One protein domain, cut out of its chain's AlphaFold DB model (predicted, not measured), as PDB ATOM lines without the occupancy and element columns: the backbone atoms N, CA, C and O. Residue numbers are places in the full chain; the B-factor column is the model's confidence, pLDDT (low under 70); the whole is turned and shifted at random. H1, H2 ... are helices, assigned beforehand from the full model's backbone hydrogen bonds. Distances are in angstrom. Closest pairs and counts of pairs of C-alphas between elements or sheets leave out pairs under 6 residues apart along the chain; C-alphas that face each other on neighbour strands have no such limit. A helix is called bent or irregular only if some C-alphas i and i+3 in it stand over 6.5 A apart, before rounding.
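Overview. This is residues 336 to 464 of the 626 residues of an uncharacterized protein of Oceanococcus atlanticus (UniProt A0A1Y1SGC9). H6 runs through the core between H1 and H7, three helices in a row with H1 and H7 both running opposite ways to H6, and the longest helix, H4, stretches across this row from H1 past H6 to H7. H3 and H5 pack on H6 about at right angles to it, and the short H2 lies at the outside, beyond H3. The printed part has 129 residues with seven named helices, H1 to H7 in order along the chain, and no named strand; the class is all helix. It is compact, with a radius of gyration of the C-alphas of 13.4 A, and rounded, with spans of 38 by 31 by 27 A.

Arrangement. Begin at H1, residues 336 to 348, and compare it with H6, residues 436 to 450, the hub, which touches five helices. They touch at a shallow tilt of 15 degrees, opposite ways; their closest C-alphas, of Phe 347 and Ala 440, are 6.0 A apart. H2, residues 364 to 369, touches no helix; it is close to but not clearly touching H3, residues 372 to 377, where the closest C-alphas, of Val 367 and Thr 375, are 7.7 A apart. Look next at H4, residues 389 to 408: it touches H6 with residues 396 to 397 alone, about perpendicular at 88 degrees, the closest C-alphas being those of Met 396 and Val 445, 6.9 A apart. H5, residues 421 to 427, touches H3, with the C-alphas of Ala 376 and Ala 422 closest at 4.6 A. H7, residues 456 to 463, forms a helical hairpin with H6 at a shallow tilt of 10 degrees, the closest C-alphas being those of His 449 and Ser 456, 7.0 A apart. H1 and H7 are apart. In H2, H3, H5 and H7 every O i to N i+4 pair is within hydrogen-bond range; in H1 it is 8 of 9, in H4 14 of 16 and in H6 9 of 11.

Along the chain. Find C-alpha 336 at (25.651, -50.399, 39.213); from there H1 runs 18.1 A to C-alpha 348. H2 measures 8.9 A, H3 8.7 A, H5 10.1 A. H4 runs 29.1 A from C-alpha 389 at (34.676, -46.715, 42.806) and is irregular, with C-alphas 401 and 404 7.3 A apart and a kink of 49 degrees near residue 401. H6 runs 20.7 A and is irregular too, with C-alphas 437 and 440 7.4 A apart. H7 runs 10.3 A and ends at C-alpha 463 at (23.516, -28.739, 41.796).

Size, cuts and confidence. The two C-alphas farthest apart, of Ser 349 and Ala 409, are 38.7 A apart. The links H1 to H2, H3 to H4 and H4 to H5 are long. The printed part has no cut. Its mean pLDDT is 92.1, and no printed residue is under 70.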
ATOM      1  N   LEU A 336      25.209 -51.765  38.935       91.31
ATOM      2  CA  LEU A 336      25.651 -50.399  39.213       91.31
ATOM      3  C   LEU A 336      27.166 -50.252  39.113       91.31
ATOM      4  O   LEU A 336      27.644 -49.284  38.533       91.31
ATOM      5  N   ARG A 337      27.925 -51.212  39.637       89.44
ATOM      6  CA  ARG A 337      29.391 -51.141  39.673       89.44
ATOM      7  C   ARG A 337      30.003 -51.020  38.281       89.44
ATOM      8  O   ARG A 337      30.838 -50.144  38.057       89.44
ATOM      9  N   ASP A 338      29.611 -51.892  37.359       88.38
ATOM     10  CA  ASP A 338      30.235 -51.946  36.037       88.38
ATOM     11  C   ASP A 338      29.862 -50.717  35.208       88.38
ATOM     12  O   ASP A 338      30.726 -50.111  34.570       88.38
ATOM     13  N   GLU A 339      28.607 -50.279  35.298       90.88
ATOM     14  CA  GLU A 339      28.148 -49.073  34.616       90.88
ATOM     15  C   GLU A 339      28.737 -47.792  35.220       90.88
ATOM     16  O   GLU A 339      29.090 -46.869  34.485       90.88
ATOM     17  N   TRP A 340      28.918 -47.731  36.542       94.38
ATOM     18  CA  TRP A 340      29.591 -46.615  37.211       94.38
ATOM     19  C   TRP A 340      31.042 -46.490  36.748       94.38
ATOM     20  O   TRP A 340      31.508 -45.399  36.402       94.38
ATOM     21  N   ARG A 341      31.755 -47.623  36.675       92.62
ATOM     22  CA  ARG A 341      33.133 -47.693  36.167       92.62
ATOM     23  C   ARG A 341      33.218 -47.302  34.703       92.62
ATOM     24  O   ARG A 341      34.074 -46.482  34.369       92.62
ATOM     25  N   ARG A 342      32.344 -47.840  33.848       92.06
ATOM     26  CA  ARG A 342      32.272 -47.475  32.426       92.06
ATOM     27  C   ARG A 342      32.034 -45.974  32.273       92.06
ATOM     28  O   ARG A 342      32.829 -45.298  31.631       92.06
ATOM     29  N   THR A 343      31.000 -45.452  32.932       93.00
ATOM     30  CA  THR A 343      30.616 -44.035  32.871       93.00
ATOM     31  C   THR A 343      31.766 -43.128  33.298       93.00
ATOM     32  O   THR A 343      32.112 -42.204  32.573       93.00
ATOM     33  N   HIS A 344      32.410 -43.388  34.440       95.38
ATOM     34  CA  HIS A 344      33.517 -42.549  34.907       95.38
ATOM     35  C   HIS A 344      34.751 -42.624  33.998       95.38
ATOM     36  O   HIS A 344      35.377 -41.598  33.731       95.38
ATOM     37  N   ARG A 345      35.090 -43.815  33.489       93.75
ATOM     38  CA  ARG A 345      36.212 -43.990  32.554       93.75
ATOM     39  C   ARG A 345      35.990 -43.257  31.237       93.75
ATOM     40  O   ARG A 345      36.971 -42.770  30.689       93.75
ATOM     41  N   ALA A 346      34.740 -43.111  30.793       92.62
ATOM     42  CA  ALA A 346      34.397 -42.293  29.632       92.62
ATOM     43  C   ALA A 346      34.825 -40.828  29.801       92.62
ATOM     44  O   ALA A 346      35.306 -40.208  28.862       92.62
ATOM     45  N   PHE A 347      34.689 -40.276  31.010       95.38
ATOM     46  CA  PHE A 347      35.188 -38.933  31.311       95.38
ATOM     47  C   PHE A 347      36.707 -38.909  31.454       95.38
ATOM     48  O   PHE A 347      37.350 -37.981  30.975       95.38
ATOM     49  N   ALA A 348      37.295 -39.922  32.097       94.50
ATOM     50  CA  ALA A 348      38.741 -39.988  32.280       94.50
ATOM     51  C   ALA A 348      39.505 -40.151  30.953       94.50
ATOM     52  O   ALA A 348      40.616 -39.647  30.841       94.50
ATOM     53  N   SER A 349      38.927 -40.819  29.945       91.44
ATOM     54  CA  SER A 349      39.549 -40.962  28.619       91.44
ATOM     55  C   SER A 349      39.617 -39.656  27.830       91.44
ATOM     56  O   SER A 349      40.462 -39.535  26.950       91.44
ATOM     57  N   GLU A 350      38.753 -38.696  28.159       91.50
ATOM     58  CA  GLU A 350      38.693 -37.367  27.542       91.50
ATOM     59  C   GLU A 350      39.269 -36.274  28.466       91.50
ATOM     60  O   GLU A 350      38.985 -35.093  28.287       91.50
ATOM     61  N   ASP A 351      40.042 -36.655  29.493       93.31
ATOM     62  CA  ASP A 351      40.640 -35.754  30.491       93.31
ATOM     63  C   ASP A 351      39.624 -34.890  31.280       93.31
ATOM     64  O   ASP A 351      39.972 -33.864  31.867       93.31
ATOM     65  N   PHE A 352      38.354 -35.307  31.344       94.44
ATOM     66  CA  PHE A 352      37.293 -34.642  32.126       94.44
ATOM     67  C   PHE A 352      37.163 -35.209  33.549       94.44
ATOM     68  O   PHE A 352      36.319 -34.766  34.330       94.44
ATOM     69  N   ALA A 353      37.968 -36.217  33.881       96.69
ATOM     70  CA  ALA A 353      38.084 -36.815  35.204       96.69
ATOM     71  C   ALA A 353      39.474 -37.453  35.370       96.69
ATOM     72  O   ALA A 353      40.227 -37.590  34.407       96.69
ATOM     73  N   LYS A 354      39.813 -37.890  36.586       97.12
ATOM     74  CA  LYS A 354      40.983 -38.747  36.842       97.12
ATOM     75  C   LYS A 354      40.507 -40.137  37.229       97.12
ATOM     76  O   LYS A 354      39.499 -40.256  37.906       97.12
ATOM     77  N   LEU A 355      41.261 -41.176  36.876       96.38
ATOM     78  CA  LEU A 355      41.003 -42.525  37.389       96.38
ATOM     79  C   LEU A 355      41.135 -42.566  38.922       96.38
ATOM     80  O   LEU A 355      41.921 -41.814  39.507       96.38
ATOM     81  N   TRP A 356      40.407 -43.482  39.565       94.31
ATOM     82  CA  TRP A 356      40.562 -43.756  40.996       94.31
ATOM     83  C   TRP A 356      41.962 -44.280  41.322       94.31
ATOM     84  O   TRP A 356      42.576 -44.975  40.508       94.31
ATOM     85  N   ALA A 357      42.432 -44.036  42.547       89.81
ATOM     86  CA  ALA A 357      43.737 -44.521  43.004       89.81
ATOM     87  C   ALA A 357      43.896 -46.046  42.846       89.81
ATOM     88  O   ALA A 357      44.929 -46.521  42.375       89.81
ATOM     89  N   ASN A 358      42.851 -46.814  43.172       86.06
ATOM     90  CA  ASN A 358      42.855 -48.275  43.050       86.06
ATOM     91  C   ASN A 358      42.729 -48.787  41.598       86.06
ATOM     92  O   ASN A 358      42.986 -49.962  41.351       86.06
ATOM     93  N   ASP A 359      42.379 -47.923  40.639       89.00
ATOM     94  CA  ASP A 359      42.155 -48.258  39.222       89.00
ATOM     95  C   ASP A 359      43.239 -47.636  38.306       89.00
ATOM     96  O   ASP A 359      42.993 -47.343  37.137       89.00
ATOM     97  N   GLY A 360      44.458 -47.435  38.823       88.81
ATOM     98  CA  GLY A 360      45.599 -46.921  38.048       88.81
ATOM     99  C   GLY A 360      45.690 -45.392  37.962       88.81
ATOM    100  O   GLY A 360      46.484 -44.870  37.181       88.81
ATOM    101  N   GLY A 361      44.889 -44.677  38.756       93.06
ATOM    102  CA  GLY A 361      44.990 -43.234  38.941       93.06
ATOM    103  C   GLY A 361      46.149 -42.797  39.848       93.06
ATOM    104  O   GLY A 361      47.062 -43.574  40.142       93.06
ATOM    105  N   PRO A 362      46.137 -41.532  40.307       93.00
ATOM    106  CA  PRO A 362      47.121 -41.016  41.258       93.00
ATOM    107  C   PRO A 362      47.160 -41.844  42.548       93.00
ATOM    108  O   PRO A 362      46.126 -42.312  43.019       93.00
ATOM    109  N   ALA A 363      48.345 -41.984  43.150       88.81
ATOM    110  CA  ALA A 363      48.501 -42.701  44.415       88.81
ATOM    111  C   ALA A 363      47.564 -42.140  45.501       88.81
ATOM    112  O   ALA A 363      47.286 -40.937  45.534       88.81
ATOM    113  N   ARG A 364      47.101 -42.999  46.414       82.44
ATOM    114  CA  ARG A 364      46.129 -42.633  47.458       82.44
ATOM    115  C   ARG A 364      46.585 -41.421  48.270       82.44
ATOM    116  O   ARG A 364      45.772 -40.557  48.572       82.44
ATOM    117  N   GLU A 365      47.870 -41.339  48.596       86.06
ATOM    118  CA  GLU A 365      48.466 -40.221  49.331       86.06
ATOM    119  C   GLU A 365      48.293 -38.897  48.577       86.06
ATOM    120  O   GLU A 365      47.937 -37.891  49.180       86.06
ATOM    121  N   VAL A 366      48.454 -38.924  47.251       91.44
ATOM    122  CA  VAL A 366      48.282 -37.754  46.379       91.44
ATOM    123  C   VAL A 366      46.815 -37.331  46.324       91.44
ATOM    124  O   VAL A 366      46.514 -36.146  46.435       91.44
ATOM    125  N   VAL A 367      45.883 -38.283  46.213       83.38
ATOM    126  CA  VAL A 367      44.438 -37.986  46.223       83.38
ATOM    127  C   VAL A 367      44.019 -37.311  47.537       83.38
ATOM    128  O   VAL A 367      43.227 -36.371  47.534       83.38
ATOM    129  N   GLN A 368      44.588 -37.729  48.671       84.50
ATOM    130  CA  GLN A 368      44.301 -37.125  49.980       84.50
ATOM    131  C   GLN A 368      44.829 -35.686  50.127       84.50
ATOM    132  O   GLN A 368      44.370 -34.943  51.006       84.50
ATOM    133  N   GLU A 369      45.760 -35.285  49.261       91.19
ATOM    134  CA  GLU A 369      46.335 -33.942  49.194       91.19
ATOM    135  C   GLU A 369      45.615 -33.014  48.206       91.19
ATOM    136  O   GLU A 369      45.877 -31.811  48.235       91.19
ATOM    137  N   PHE A 370      44.682 -33.523  47.389       92.88
ATOM    138  CA  PHE A 370      43.911 -32.690  46.465       92.88
ATOM    139  C   PHE A 370      43.213 -31.535  47.186       92.88
ATOM    140  O   PHE A 370      42.649 -31.675  48.278       92.88
ATOM    141  N   SER A 371      43.220 -30.373  46.539       93.00
ATOM    142  CA  SER A 371      42.337 -29.267  46.889       93.00
ATOM    143  C   SER A 371      40.870 -29.613  46.593       93.00
ATOM    144  O   SER A 371      40.563 -30.573  45.882       93.00
ATOM    145  N   ALA A 372      39.944 -28.801  47.112       90.75
ATOM    146  CA  ALA A 372      38.520 -28.933  46.802       90.75
ATOM    147  C   ALA A 372      38.255 -28.865  45.287       90.75
ATOM    148  O   ALA A 372      37.517 -29.683  44.744       90.75
ATOM    149  N   MET A 373      38.924 -27.931  44.602       94.12
ATOM    150  CA  MET A 373      38.817 -27.770  43.153       94.12
ATOM    151  C   MET A 373      39.353 -28.993  42.409       94.12
ATOM    152  O   MET A 373      38.626 -29.576  41.616       94.12
ATOM    153  N   GLU A 374      40.570 -29.443  42.721       95.88
ATOM    154  CA  GLU A 374      41.158 -30.622  42.069       95.88
ATOM    155  C   GLU A 374      40.347 -31.897  42.305       95.88
ATOM    156  O   GLU A 374      40.296 -32.749  41.426       95.88
ATOM    157  N   THR A 375      39.718 -32.040  43.474       95.69
ATOM    158  CA  THR A 375      38.867 -33.196  43.787       95.69
ATOM    159  C   THR A 375      37.630 -33.230  42.891       95.69
ATOM    160  O   THR A 375      37.340 -34.255  42.277       95.69
ATOM    161  N   ALA A 376      36.936 -32.097  42.776       95.94
ATOM    162  CA  ALA A 376      35.747 -31.981  41.944       95.94
ATOM    163  C   ALA A 376      36.073 -32.104  40.446       95.94
ATOM    164  O   ALA A 376      35.393 -32.843  39.737       95.94
ATOM    165  N   GLU A 377      37.143 -31.448  39.980       95.94
ATOM    166  CA  GLU A 377      37.617 -31.534  38.587       95.94
ATOM    167  C   GLU A 377      38.151 -32.931  38.236       95.94
ATOM    168  O   GLU A 377      38.117 -33.341  37.080       95.94
ATOM    169  N   ALA A 378      38.595 -33.709  39.228       97.00
ATOM    170  CA  ALA A 378      38.927 -35.119  39.046       97.00
ATOM    171  C   ALA A 378      37.691 -36.027  38.918       97.00
ATOM    172  O   ALA A 378      37.846 -37.219  38.654       97.00
ATOM    173  N   GLY A 379      36.473 -35.497  39.063       97.56
ATOM    174  CA  GLY A 379      35.240 -36.266  38.927       97.56
ATOM    175  C   GLY A 379      34.768 -36.944  40.216       97.56
ATOM    176  O   GLY A 379      34.003 -37.911  40.127       97.56
ATOM    177  N   PHE A 380      35.209 -36.465  41.387       97.62
ATOM    178  CA  PHE A 380      34.861 -37.015  42.702       97.62
ATOM    179  C   PHE A 380      34.119 -35.993  43.566       97.62
ATOM    180  O   PHE A 380      34.382 -34.792  43.505       97.62
ATOM    181  N   MET A 381      33.212 -36.475  44.419       96.44
ATOM    182  CA  MET A 381      32.534 -35.619  45.397       96.44
ATOM    183  C   MET A 381      33.489 -35.176  46.513       96.44
ATOM    184  O   MET A 381      33.502 -34.004  46.876       96.44
ATOM    185  N   SER A 382      34.321 -36.109  46.992       95.25
ATOM    186  CA  SER A 382      35.265 -35.943  48.101       95.25
ATOM    187  C   SER A 382      36.606 -36.619  47.809       95.25
ATOM    188  O   SER A 382      36.741 -37.398  46.860       95.25
ATOM    189  N   ARG A 383      37.612 -36.371  48.657       92.44
ATOM    190  CA  ARG A 383      38.938 -36.998  48.499       92.44
ATOM    191  C   ARG A 383      38.892 -38.494  48.769       92.44
ATOM    192  O   ARG A 383      39.629 -39.257  48.154       92.44
ATOM    193  N   TYR A 384      38.028 -38.911  49.692       87.88
ATOM    194  CA  TYR A 384      37.804 -40.325  49.965       87.88
ATOM    195  C   TYR A 384      37.161 -41.027  48.761       87.88
ATOM    196  O   TYR A 384      37.622 -42.091  48.376       87.88
ATOM    197  N   GLY A 385      36.219 -40.386  48.061       91.94
ATOM    198  CA  GLY A 385      35.625 -40.956  46.844       91.94
ATOM    199  C   GLY A 385      36.644 -41.204  45.724       91.94
ATOM    200  O   GLY A 385      36.500 -42.129  44.934       91.94
ATOM    201  N   GLY A 386      37.743 -40.445  45.691       92.06
ATOM    202  CA  GLY A 386      38.829 -40.659  44.733       92.06
ATOM    203  C   GLY A 386      39.671 -41.924  44.964       92.06
ATOM    204  O   GLY A 386      40.511 -42.252  44.122       92.06
ATOM    205  N   THR A 387      39.495 -42.651  46.077       86.62
ATOM    206  CA  THR A 387      40.310 -43.846  46.359       86.62
ATOM    207  C   THR A 387      39.852 -45.081  45.597       86.62
ATOM    208  O   THR A 387      40.695 -45.852  45.136       86.62
ATOM    209  N   GLY A 388      38.546 -45.253  45.407       87.44
ATOM    210  CA  GLY A 388      37.970 -46.403  44.719       87.44
ATOM    211  C   GLY A 388      36.519 -46.160  44.324       87.44
ATOM    212  O   GLY A 388      35.848 -45.310  44.900       87.44
ATOM    213  N   TYR A 389      36.025 -46.916  43.341       91.31
ATOM    214  CA  TYR A 389      34.676 -46.715  42.806       91.31
ATOM    215  C   TYR A 389      33.565 -47.001  43.833       91.31
ATOM    216  O   TYR A 389      32.532 -46.343  43.795       91.31
ATOM    217  N   THR A 390      33.770 -47.952  44.753       87.50
ATOM    218  CA  THR A 390      32.800 -48.270  45.816       87.50
ATOM    219  C   THR A 390      32.637 -47.081  46.759       87.50
ATOM    220  O   THR A 390      31.521 -46.657  47.052       87.50
ATOM    221  N   ASP A 391      33.763 -46.506  47.198       87.81
ATOM    222  CA  ASP A 391      33.793 -45.314  48.049       87.81
ATOM    223  C   ASP A 391      33.218 -44.110  47.296       87.81
ATOM    224  O   ASP A 391      32.482 -43.324  47.872       87.81
ATOM    225  N   ASP A 392      33.500 -43.968  46.000       96.62
ATOM    226  CA  ASP A 392      32.959 -42.892  45.165       96.62
ATOM    227  C   ASP A 392      31.426 -42.885  45.131       96.62
ATOM    228  O   ASP A 392      30.822 -41.833  45.323       96.62
ATOM    229  N   ILE A 393      30.787 -44.050  44.957       96.25
ATOM    230  CA  ILE A 393      29.320 -44.181  45.000       96.25
ATOM    231  C   ILE A 393      28.791 -43.749  46.374       96.25
ATOM    232  O   ILE A 393      27.918 -42.882  46.466       96.25
ATOM    233  N   ALA A 394      29.346 -44.311  47.450       92.88
ATOM    234  CA  ALA A 394      28.924 -44.026  48.820       92.88
ATOM    235  C   ALA A 394      29.145 -42.555  49.225       92.88
ATOM    236  O   ALA A 394      28.314 -41.937  49.897       92.88
ATOM    237  N   GLU A 395      30.249 -41.948  48.793       95.50
ATOM    238  CA  GLU A 395      30.564 -40.537  49.007       95.50
ATOM    239  C   GLU A 395      29.637 -39.622  48.212       95.50
ATOM    240  O   GLU A 395      29.152 -38.632  48.761       95.50
ATOM    241  N   MET A 396      29.342 -39.961  46.956       97.88
ATOM    242  CA  MET A 396      28.397 -39.208  46.130       97.88
ATOM    243  C   MET A 396      27.012 -39.174  46.784       97.88
ATOM    244  O   MET A 396      26.426 -38.103  46.923       97.88
ATOM    245  N   ILE A 397      26.527 -40.324  47.262       97.50
ATOM    246  CA  ILE A 397      25.246 -40.428  47.970       97.50
ATOM    247  C   ILE A 397      25.279 -39.617  49.270       97.50
ATOM    248  O   ILE A 397      24.459 -38.724  49.494       97.50
ATOM    249  N   SER A 398      26.239 -39.920  50.144       95.94
ATOM    250  CA  SER A 398      26.256 -39.384  51.505       95.94
ATOM    251  C   SER A 398      26.446 -37.870  51.562       95.94
ATOM    252  O   SER A 398      25.812 -37.224  52.398       95.94
ATOM    253  N   TRP A 399      27.256 -37.275  50.682       96.81
ATOM    254  CA  TRP A 399      27.438 -35.820  50.659       96.81
ATOM    255  C   TRP A 399      26.233 -35.073  50.105       96.81
ATOM    256  O   TRP A 399      25.910 -34.016  50.646       96.81
ATOM    257  N   VAL A 400      25.532 -35.618  49.103       97.38
ATOM    258  CA  VAL A 400      24.296 -35.000  48.595       97.38
ATOM    259  C   VAL A 400      23.241 -34.925  49.705       97.38
ATOM    260  O   VAL A 400      22.649 -33.868  49.914       97.38
ATOM    261  N   TYR A 401      23.084 -35.986  50.502       95.06
ATOM    262  CA  TYR A 401      22.191 -35.982  51.667       95.06
ATOM    263  C   TYR A 401      22.664 -35.087  52.822       95.06
ATOM    264  O   TYR A 401      21.849 -34.461  53.509       95.06
ATOM    265  N   ALA A 402      23.972 -35.075  53.099       91.81
ATOM    266  CA  ALA A 402      24.520 -34.460  54.303       91.81
ATOM    267  C   ALA A 402      24.873 -32.975  54.149       91.81
ATOM    268  O   ALA A 402      25.037 -32.307  55.167       91.81
ATOM    269  N   ALA A 403      24.988 -32.434  52.930       88.19
ATOM    270  CA  ALA A 403      25.449 -31.060  52.700       88.19
ATOM    271  C   ALA A 403      24.699 -30.017  53.555       88.19
ATOM    272  O   ALA A 403      25.333 -29.217  54.246       88.19
ATOM    273  N   GLU A 404      23.364 -30.092  53.589       91.44
ATOM    274  CA  GLU A 404      22.516 -29.202  54.396       91.44
ATOM    275  C   GLU A 404      22.746 -29.376  55.906       91.44
ATOM    276  O   GLU A 404      22.730 -28.404  56.657       91.44
ATOM    277  N   LEU A 405      22.991 -30.604  56.376       91.62
ATOM    278  CA  LEU A 405      23.247 -30.863  57.795       91.62
ATOM    279  C   LEU A 405      24.511 -30.138  58.269       91.62
ATOM    280  O   LEU A 405      24.533 -29.566  59.356       91.62
ATOM    281  N   TYR A 406      25.557 -30.131  57.440       91.44
ATOM    282  CA  TYR A 406      26.787 -29.398  57.734       91.44
ATOM    283  C   TYR A 406      26.579 -27.878  57.701       91.44
ATOM    284  O   TYR A 406      27.137 -27.172  58.541       91.44
ATOM    285  N   GLU A 407      25.761 -27.378  56.771       89.19
ATOM    286  CA  GLU A 407      25.393 -25.956  56.695       89.19
ATOM    287  C   GLU A 407      24.631 -25.506  57.942       89.19
ATOM    288  O   GLU A 407      25.002 -24.509  58.564       89.19
ATOM    289  N   ASN A 408      23.627 -26.281  58.355       89.94
ATOM    290  CA  ASN A 408      22.822 -26.015  59.547       89.94
ATOM    291  C   ASN A 408      23.656 -26.065  60.832       89.94
ATOM    292  O   ASN A 408      23.468 -25.228  61.713       89.94
ATOM    293  N   ALA A 409      24.652 -26.955  60.891       88.44
ATOM    294  CA  ALA A 409      25.623 -27.018  61.982       88.44
ATOM    295  C   ALA A 409      26.643 -25.857  61.980       88.44
ATOM    296  O   ALA A 409      27.576 -25.844  62.790       88.44
ATOM    297  N   GLY A 410      26.516 -24.895  61.058       90.00
ATOM    298  CA  GLY A 410      27.387 -23.726  60.955       90.00
ATOM    299  C   GLY A 410      28.797 -24.043  60.458       90.00
ATOM    300  O   GLY A 410      29.721 -23.266  60.710       90.00
ATOM    301  N   ILE A 411      28.995 -25.178  59.777       85.44
ATOM    302  CA  ILE A 411      30.290 -25.575  59.217       85.44
ATOM    303  C   ILE A 411      30.417 -24.956  57.816       85.44
ATOM    304  O   ILE A 411      29.696 -25.361  56.902       85.44
ATOM    305  N   PRO A 412      31.315 -23.970  57.615       82.06
ATOM    306  CA  PRO A 412      31.407 -23.265  56.342       82.06
ATOM    307  C   PRO A 412      32.011 -24.140  55.235       82.06
ATOM    308  O   PRO A 412      32.755 -25.086  55.504       82.06
ATOM    309  N   GLU A 413      31.730 -23.774  53.983       82.88
ATOM    310  CA  GLU A 413      32.327 -24.383  52.786       82.88
ATOM    311  C   GLU A 413      33.867 -24.306  52.794       82.88
ATOM    312  O   GLU A 413      34.472 -23.454  53.453       82.88
ATOM    313  N   GLY A 414      34.522 -25.229  52.083       70.31
ATOM    314  CA  GLY A 414      35.988 -25.324  52.007       70.31
ATOM    315  C   GLY A 414      36.691 -25.855  53.267       70.31
ATOM    316  O   GLY A 414      37.911 -26.040  53.265       70.31
ATOM    317  N   ARG A 415      35.954 -26.132  54.349       75.44
ATOM    318  CA  ARG A 415      36.471 -26.836  55.532       75.44
ATOM    319  C   ARG A 415      36.711 -28.313  55.221       75.44
ATOM    320  O   ARG A 415      35.973 -28.922  54.456       75.44
ATOM    321  N   ARG A 416      37.717 -28.923  55.855       72.12
ATOM    322  CA  ARG A 416      37.997 -30.368  55.695       72.12
ATOM    323  C   ARG A 416      36.880 -31.241  56.261       72.12
ATOM    324  O   ARG A 416      36.750 -32.394  55.889       72.12
ATOM    325  N   GLU A 417      36.095 -30.696  57.176       77.62
ATOM    326  CA  GLU A 417      34.953 -31.367  57.775       77.62
ATOM    327  C   GLU A 417      33.769 -31.496  56.804       77.62
ATOM    328  O   GLU A 417      32.959 -32.398  56.998       77.62
ATOM    329  N   LYS A 418      33.682 -30.632  55.777       86.19
ATOM    330  CA  LYS A 418      32.619 -30.598  54.762       86.19
ATOM    331  C   LYS A 418      33.230 -30.764  53.363       86.19
ATOM    332  O   LYS A 418      33.624 -29.787  52.725       86.19
ATOM    333  N   GLU A 419      33.328 -32.010  52.903       89.75
ATOM    334  CA  GLU A 419      33.935 -32.375  51.617       89.75
ATOM    335  C   GLU A 419      32.910 -32.596  50.492       89.75
ATOM    336  O   GLU A 419      33.185 -33.372  49.586       89.75
ATOM    337  N   ASP A 420      31.754 -31.920  50.494       94.75
ATOM    338  CA  ASP A 420      30.839 -31.879  49.334       94.75
ATOM    339  C   ASP A 420      31.403 -30.979  48.213       94.75
ATOM    340  O   ASP A 420      30.707 -30.125  47.664       94.75
ATOM    341  N   TYR A 421      32.696 -31.114  47.904       95.56
ATOM    342  CA  TYR A 421      33.460 -30.151  47.108       95.56
ATOM    343  C   TYR A 421      32.859 -29.935  45.723       95.56
ATOM    344  O   TYR A 421      32.781 -28.797  45.257       95.56
ATOM    345  N   ALA A 422      32.375 -31.000  45.084       96.12
ATOM    346  CA  ALA A 422      31.710 -30.871  43.799       96.12
ATOM    347  C   ALA A 422      30.372 -30.122  43.905       96.12
ATOM    348  O   ALA A 422      30.127 -29.239  43.086       96.12
ATOM    349  N   CYS A 423      29.543 -30.389  44.923       96.44
ATOM    350  CA  CYS A 423      28.313 -29.620  45.142       96.44
ATOM    351  C   CYS A 423      28.615 -28.133  45.403       96.44
ATOM    352  O   CYS A 423      27.945 -27.264  44.853       96.44
ATOM    353  N   GLN A 424      29.654 -27.819  46.188       94.62
ATOM    354  CA  GLN A 424      30.080 -26.432  46.432       94.62
ATOM    355  C   GLN A 424      30.401 -25.706  45.115       94.62
ATOM    356  O   GLN A 424      29.929 -24.592  44.894       94.62
ATOM    357  N   LEU A 425      31.149 -26.341  44.204       94.38
ATOM    358  CA  LEU A 425      31.474 -25.744  42.902       94.38
ATOM    359  C   LEU A 425      30.278 -25.672  41.952       94.38
ATOM    360  O   LEU A 425      30.150 -24.690  41.223       94.38
ATOM    361  N   MET A 426      29.405 -26.683  41.955       95.19
ATOM    362  CA  MET A 426      28.186 -26.683  41.144       95.19
ATOM    363  C   MET A 426      27.252 -25.538  41.560       95.19
ATOM    364  O   MET A 426      26.846 -24.758  40.701       95.19
ATOM    365  N   ARG A 427      27.035 -25.327  42.868       93.69
ATOM    366  CA  ARG A 427      26.260 -24.186  43.396       93.69
ATOM    367  C   ARG A 427      26.836 -22.820  43.024       93.69
ATOM    368  O   ARG A 427      26.089 -21.851  42.919       93.69
ATOM    369  N   GLN A 428      28.154 -22.730  42.855       92.38
ATOM    370  CA  GLN A 428      28.846 -21.501  42.459       92.38
ATOM    371  C   GLN A 428      28.828 -21.268  40.939       92.38
ATOM    372  O   GLN A 428      29.214 -20.190  40.484       92.38
ATOM    373  N   HIS A 429      28.397 -22.249  40.140       91.88
ATOM    374  CA  HIS A 429      28.293 -22.094  38.696       91.88
ATOM    375  C   HIS A 429      27.124 -21.171  38.327       91.88
ATOM    376  O   HIS A 429      26.021 -21.291  38.856       91.88
ATOM    377  N   THR A 430      27.366 -20.234  37.411       88.12
ATOM    378  CA  THR A 430      26.404 -19.180  37.050       88.12
ATOM    379  C   THR A 430      25.763 -19.374  35.684       88.12
ATOM    380  O   THR A 430      24.807 -18.677  35.355       88.12
ATOM    381  N   GLU A 431      26.299 -20.272  34.861       84.00
ATOM    382  CA  GLU A 431      25.797 -20.503  33.510       84.00
ATOM    383  C   GLU A 431      24.793 -21.654  33.510       84.00
ATOM    384  O   GLU A 431      24.914 -22.620  34.262       84.00
ATOM    385  N   THR A 432      23.782 -21.557  32.647       83.88
ATOM    386  CA  THR A 432      22.765 -22.602  32.490       83.88
ATOM    387  C   THR A 432      23.279 -23.750  31.634       83.88
ATOM    388  O   THR A 432      22.734 -24.002  30.564       83.88
ATOM    389  N   SER A 433      24.385 -24.373  32.023       84.62
ATOM    390  CA  SER A 433      25.042 -25.456  31.289       84.62
ATOM    391  C   SER A 433      25.835 -26.343  32.237       84.62
ATOM    392  O   SER A 433      26.075 -25.969  33.380       84.62
ATOM    393  N   VAL A 434      26.270 -27.507  31.761       89.00
ATOM    394  CA  VAL A 434      27.190 -28.372  32.503       89.00
ATOM    395  C   VAL A 434      28.613 -28.108  31.999       89.00
ATOM    396  O   VAL A 434      28.910 -28.452  30.852       89.00
ATOM    397  N   PRO A 435      29.506 -27.491  32.794       89.19
ATOM    398  CA  PRO A 435      30.880 -27.261  32.363       89.19
ATOM    399  C   PRO A 435      31.641 -28.592  32.326       89.19
ATOM    400  O   PRO A 435      31.474 -29.418  33.223       89.19
ATOM    401  N   GLY A 436      32.522 -28.783  31.334       87.88
ATOM    402  CA  GLY A 436      33.248 -30.050  31.128       87.88
ATOM    403  C   GLY A 436      33.934 -30.575  32.395       87.88
ATOM    404  O   GLY A 436      33.770 -31.734  32.757       87.88
ATOM    405  N   ARG A 437      34.570 -29.677  33.156       90.69
ATOM    406  CA  ARG A 437      35.240 -29.992  34.429       90.69
ATOM    407  C   ARG A 437      34.327 -30.500  35.560       90.69
ATOM    408  O   ARG A 437      34.831 -31.016  36.545       90.69
ATOM    409  N   LEU A 438      33.007 -30.307  35.471       95.00
ATOM    410  CA  LEU A 438      32.023 -30.840  36.432       95.00
ATOM    411  C   LEU A 438      31.118 -31.907  35.797       95.00
ATOM    412  O   LEU A 438      30.276 -32.473  36.490       95.00
ATOM    413  N   ALA A 439      31.282 -32.209  34.503       95.25
ATOM    414  CA  ALA A 439      30.386 -33.095  33.765       95.25
ATOM    415  C   ALA A 439      30.370 -34.522  34.328       95.25
ATOM    416  O   ALA A 439      29.302 -35.134  34.413       95.25
ATOM    417  N   ALA A 440      31.523 -35.022  34.786       96.75
ATOM    418  CA  ALA A 440      31.626 -36.334  35.414       96.75
ATOM    419  C   ALA A 440      30.809 -36.417  36.713       96.75
ATOM    420  O   ALA A 440      30.033 -37.356  36.892       96.75
ATOM    421  N   VAL A 441      30.946 -35.431  37.609       97.38
ATOM    422  CA  VAL A 441      30.202 -35.425  38.881       97.38
ATOM    423  C   VAL A 441      28.717 -35.170  38.649       97.38
ATOM    424  O   VAL A 441      27.896 -35.892  39.204       97.38
ATOM    425  N   TYR A 442      28.369 -34.213  37.784       97.31
ATOM    426  CA  TYR A 442      26.982 -33.944  37.404       97.31
ATOM    427  C   TYR A 442      26.283 -35.220  36.915       97.31
ATOM    428  O   TYR A 442      25.236 -35.594  37.433       97.31
ATOM    429  N   THR A 443      26.913 -35.945  35.987       97.38
ATOM    430  CA  THR A 443      26.371 -37.198  35.438       97.38
ATOM    431  C   THR A 443      26.201 -38.272  36.504       97.38
ATOM    432  O   THR A 443      25.200 -38.977  36.508       97.38
ATOM    433  N   LYS A 444      27.154 -38.402  37.430       97.94
ATOM    434  CA  LYS A 444      27.073 -39.360  38.541       97.94
ATOM    435  C   LYS A 444      25.950 -39.026  39.527       97.94
ATOM    436  O   LYS A 444      25.258 -39.932  39.980       97.94
ATOM    437  N   VAL A 445      25.745 -37.744  39.839       98.00
ATOM    438  CA  VAL A 445      24.622 -37.294  40.677       98.00
ATOM    439  C   VAL A 445      23.293 -37.592  39.984       98.00
ATOM    440  O   VAL A 445      22.421 -38.194  40.604       98.00
ATOM    441  N   MET A 446      23.161 -37.253  38.697       96.69
ATOM    442  CA  MET A 446      21.953 -37.565  37.921       96.69
ATOM    443  C   MET A 446      21.735 -39.074  37.766       96.69
ATOM    444  O   MET A 446      20.604 -39.535  37.803       96.69
ATOM    445  N   PHE A 447      22.799 -39.876  37.700       96.62
ATOM    446  CA  PHE A 447      22.676 -41.332  37.702       96.62
ATOM    447  C   PHE A 447      22.069 -41.860  39.003       96.62
ATOM    448  O   PHE A 447      21.120 -42.638  38.977       96.62
ATOM    449  N   LEU A 448      22.555 -41.402  40.154       97.69
ATOM    450  CA  LEU A 448      21.966 -41.785  41.439       97.69
ATOM    451  C   LEU A 448      20.539 -41.242  41.620       97.69
ATOM    452  O   LEU A 448      19.724 -41.878  42.286       97.69
ATOM    453  N   HIS A 449      20.225 -40.097  41.013       96.12
ATOM    454  CA  HIS A 449      18.869 -39.551  40.963       96.12
ATOM    455  C   HIS A 449      17.925 -40.416  40.120       96.12
ATOM    456  O   HIS A 449      16.882 -40.810  40.629       96.12
ATOM    457  N   ASP A 450      18.325 -40.812  38.908       94.56
ATOM    458  CA  ASP A 450      17.547 -41.696  38.023       94.56
ATOM    459  C   ASP A 450      17.254 -43.061  38.662       94.56
ATOM    460  O   ASP A 450      16.215 -43.672  38.413       94.56
ATOM    461  N   LEU A 451      18.177 -43.553  39.496       95.12
ATOM    462  CA  LEU A 451      17.976 -44.777  40.272       95.12
ATOM    463  C   LEU A 451      16.923 -44.610  41.375       95.12
ATOM    464  O   LEU A 451      16.402 -45.606  41.864       95.12
ATOM    465  N   GLY A 452      16.625 -43.380  41.796       94.44
ATOM    466  CA  GLY A 452      15.843 -43.097  42.998       94.44
ATOM    467  C   GLY A 452      16.656 -43.250  44.287       94.44
ATOM    468  O   GLY A 452      16.086 -43.421  45.363       94.44
ATOM    469  N   ALA A 453      17.991 -43.212  44.216       96.38
ATOM    470  CA  ALA A 453      18.866 -43.267  45.392       96.38
ATOM    471  C   ALA A 453      18.994 -41.907  46.105       96.38
ATOM    472  O   ALA A 453      19.409 -41.851  47.263       96.38
ATOM    473  N   LEU A 454      18.638 -40.817  45.417       96.81
ATOM    474  CA  LEU A 454      18.685 -39.440  45.909       96.81
ATOM    475  C   LEU A 454      17.327 -38.756  45.727       96.81
ATOM    476  O   LEU A 454      16.704 -38.894  44.675       96.81
ATOM    477  N   HIS A 455      16.901 -37.968  46.717       94.44
ATOM    478  CA  HIS A 455      15.730 -37.100  46.574       94.44
ATOM    479  C   HIS A 455      16.026 -35.912  45.650       94.44
ATOM    480  O   HIS A 455      17.118 -35.333  45.682       94.44
ATOM    481  N   SER A 456      15.028 -35.512  44.860       93.81
ATOM    482  CA  SER A 456      15.125 -34.400  43.907       93.81
ATOM    483  C   SER A 456      15.527 -33.082  44.576       93.81
ATOM    484  O   SER A 456      16.287 -32.304  44.006       93.81
ATOM    485  N   GLU A 457      15.071 -32.832  45.803       94.44
ATOM    486  CA  GLU A 457      15.391 -31.635  46.584       94.44
ATOM    487  C   GLU A 457      16.866 -31.592  46.996       94.44
ATOM    488  O   GLU A 457      17.490 -30.527  46.987       94.44
ATOM    489  N   ASP A 458      17.447 -32.741  47.347       96.25
ATOM    490  CA  ASP A 458      18.859 -32.837  47.714       96.25
ATOM    491  C   ASP A 458      19.763 -32.723  46.481       96.25
ATOM    492  O   ASP A 458      20.779 -32.024  46.528       96.25
ATOM    493  N   VAL A 459      19.341 -33.294  45.348       96.38
ATOM    494  CA  VAL A 459      19.990 -33.094  44.044       96.38
ATOM    495  C   VAL A 459      19.957 -31.617  43.655       96.38
ATOM    496  O   VAL A 459      21.010 -31.031  43.413       96.38
ATOM    497  N   ALA A 460      18.789 -30.972  43.684       94.81
ATOM    498  CA  ALA A 460      18.647 -29.553  43.357       94.81
ATOM    499  C   ALA A 460      19.509 -28.655  44.262       94.81
ATOM    500  O   ALA A 460      20.124 -27.701  43.782       94.81
ATOM    501  N   ARG A 461      19.620 -28.975  45.560       94.56
ATOM    502  CA  ARG A 461      20.511 -28.254  46.486       94.56
ATOM    503  C   ARG A 461      21.990 -28.475  46.158       94.56
ATOM    504  O   ARG A 461      22.774 -27.532  46.248       94.56
ATOM    505  N   CYS A 462      22.391 -29.695  45.803       96.25
ATOM    506  CA  CYS A 462      23.773 -29.990  45.419       96.25
ATOM    507  C   CYS A 462      24.166 -29.286  44.113       96.25
ATOM    508  O   CYS A 462      25.240 -28.694  44.035       96.25
ATOM    509  N   LEU A 463      23.292 -29.334  43.109       94.94
ATOM    510  CA  LEU A 463      23.516 -28.739  41.796       94.94
ATOM    511  C   LEU A 463      23.466 -27.205  41.848       94.94
ATOM    512  O   LEU A 463      24.290 -26.528  41.237       94.94
ATOM    513  N   GLY A 464      22.537 -26.640  42.617       93.12
ATOM    514  CA  GLY A 464      22.243 -25.214  42.587       93.12
ATOM    515  C   GLY A 464      21.337 -24.821  41.409       93.12
ATOM    516  O   GLY A 464      20.911 -25.664  40.624       93.12
TER     517      GLY A 464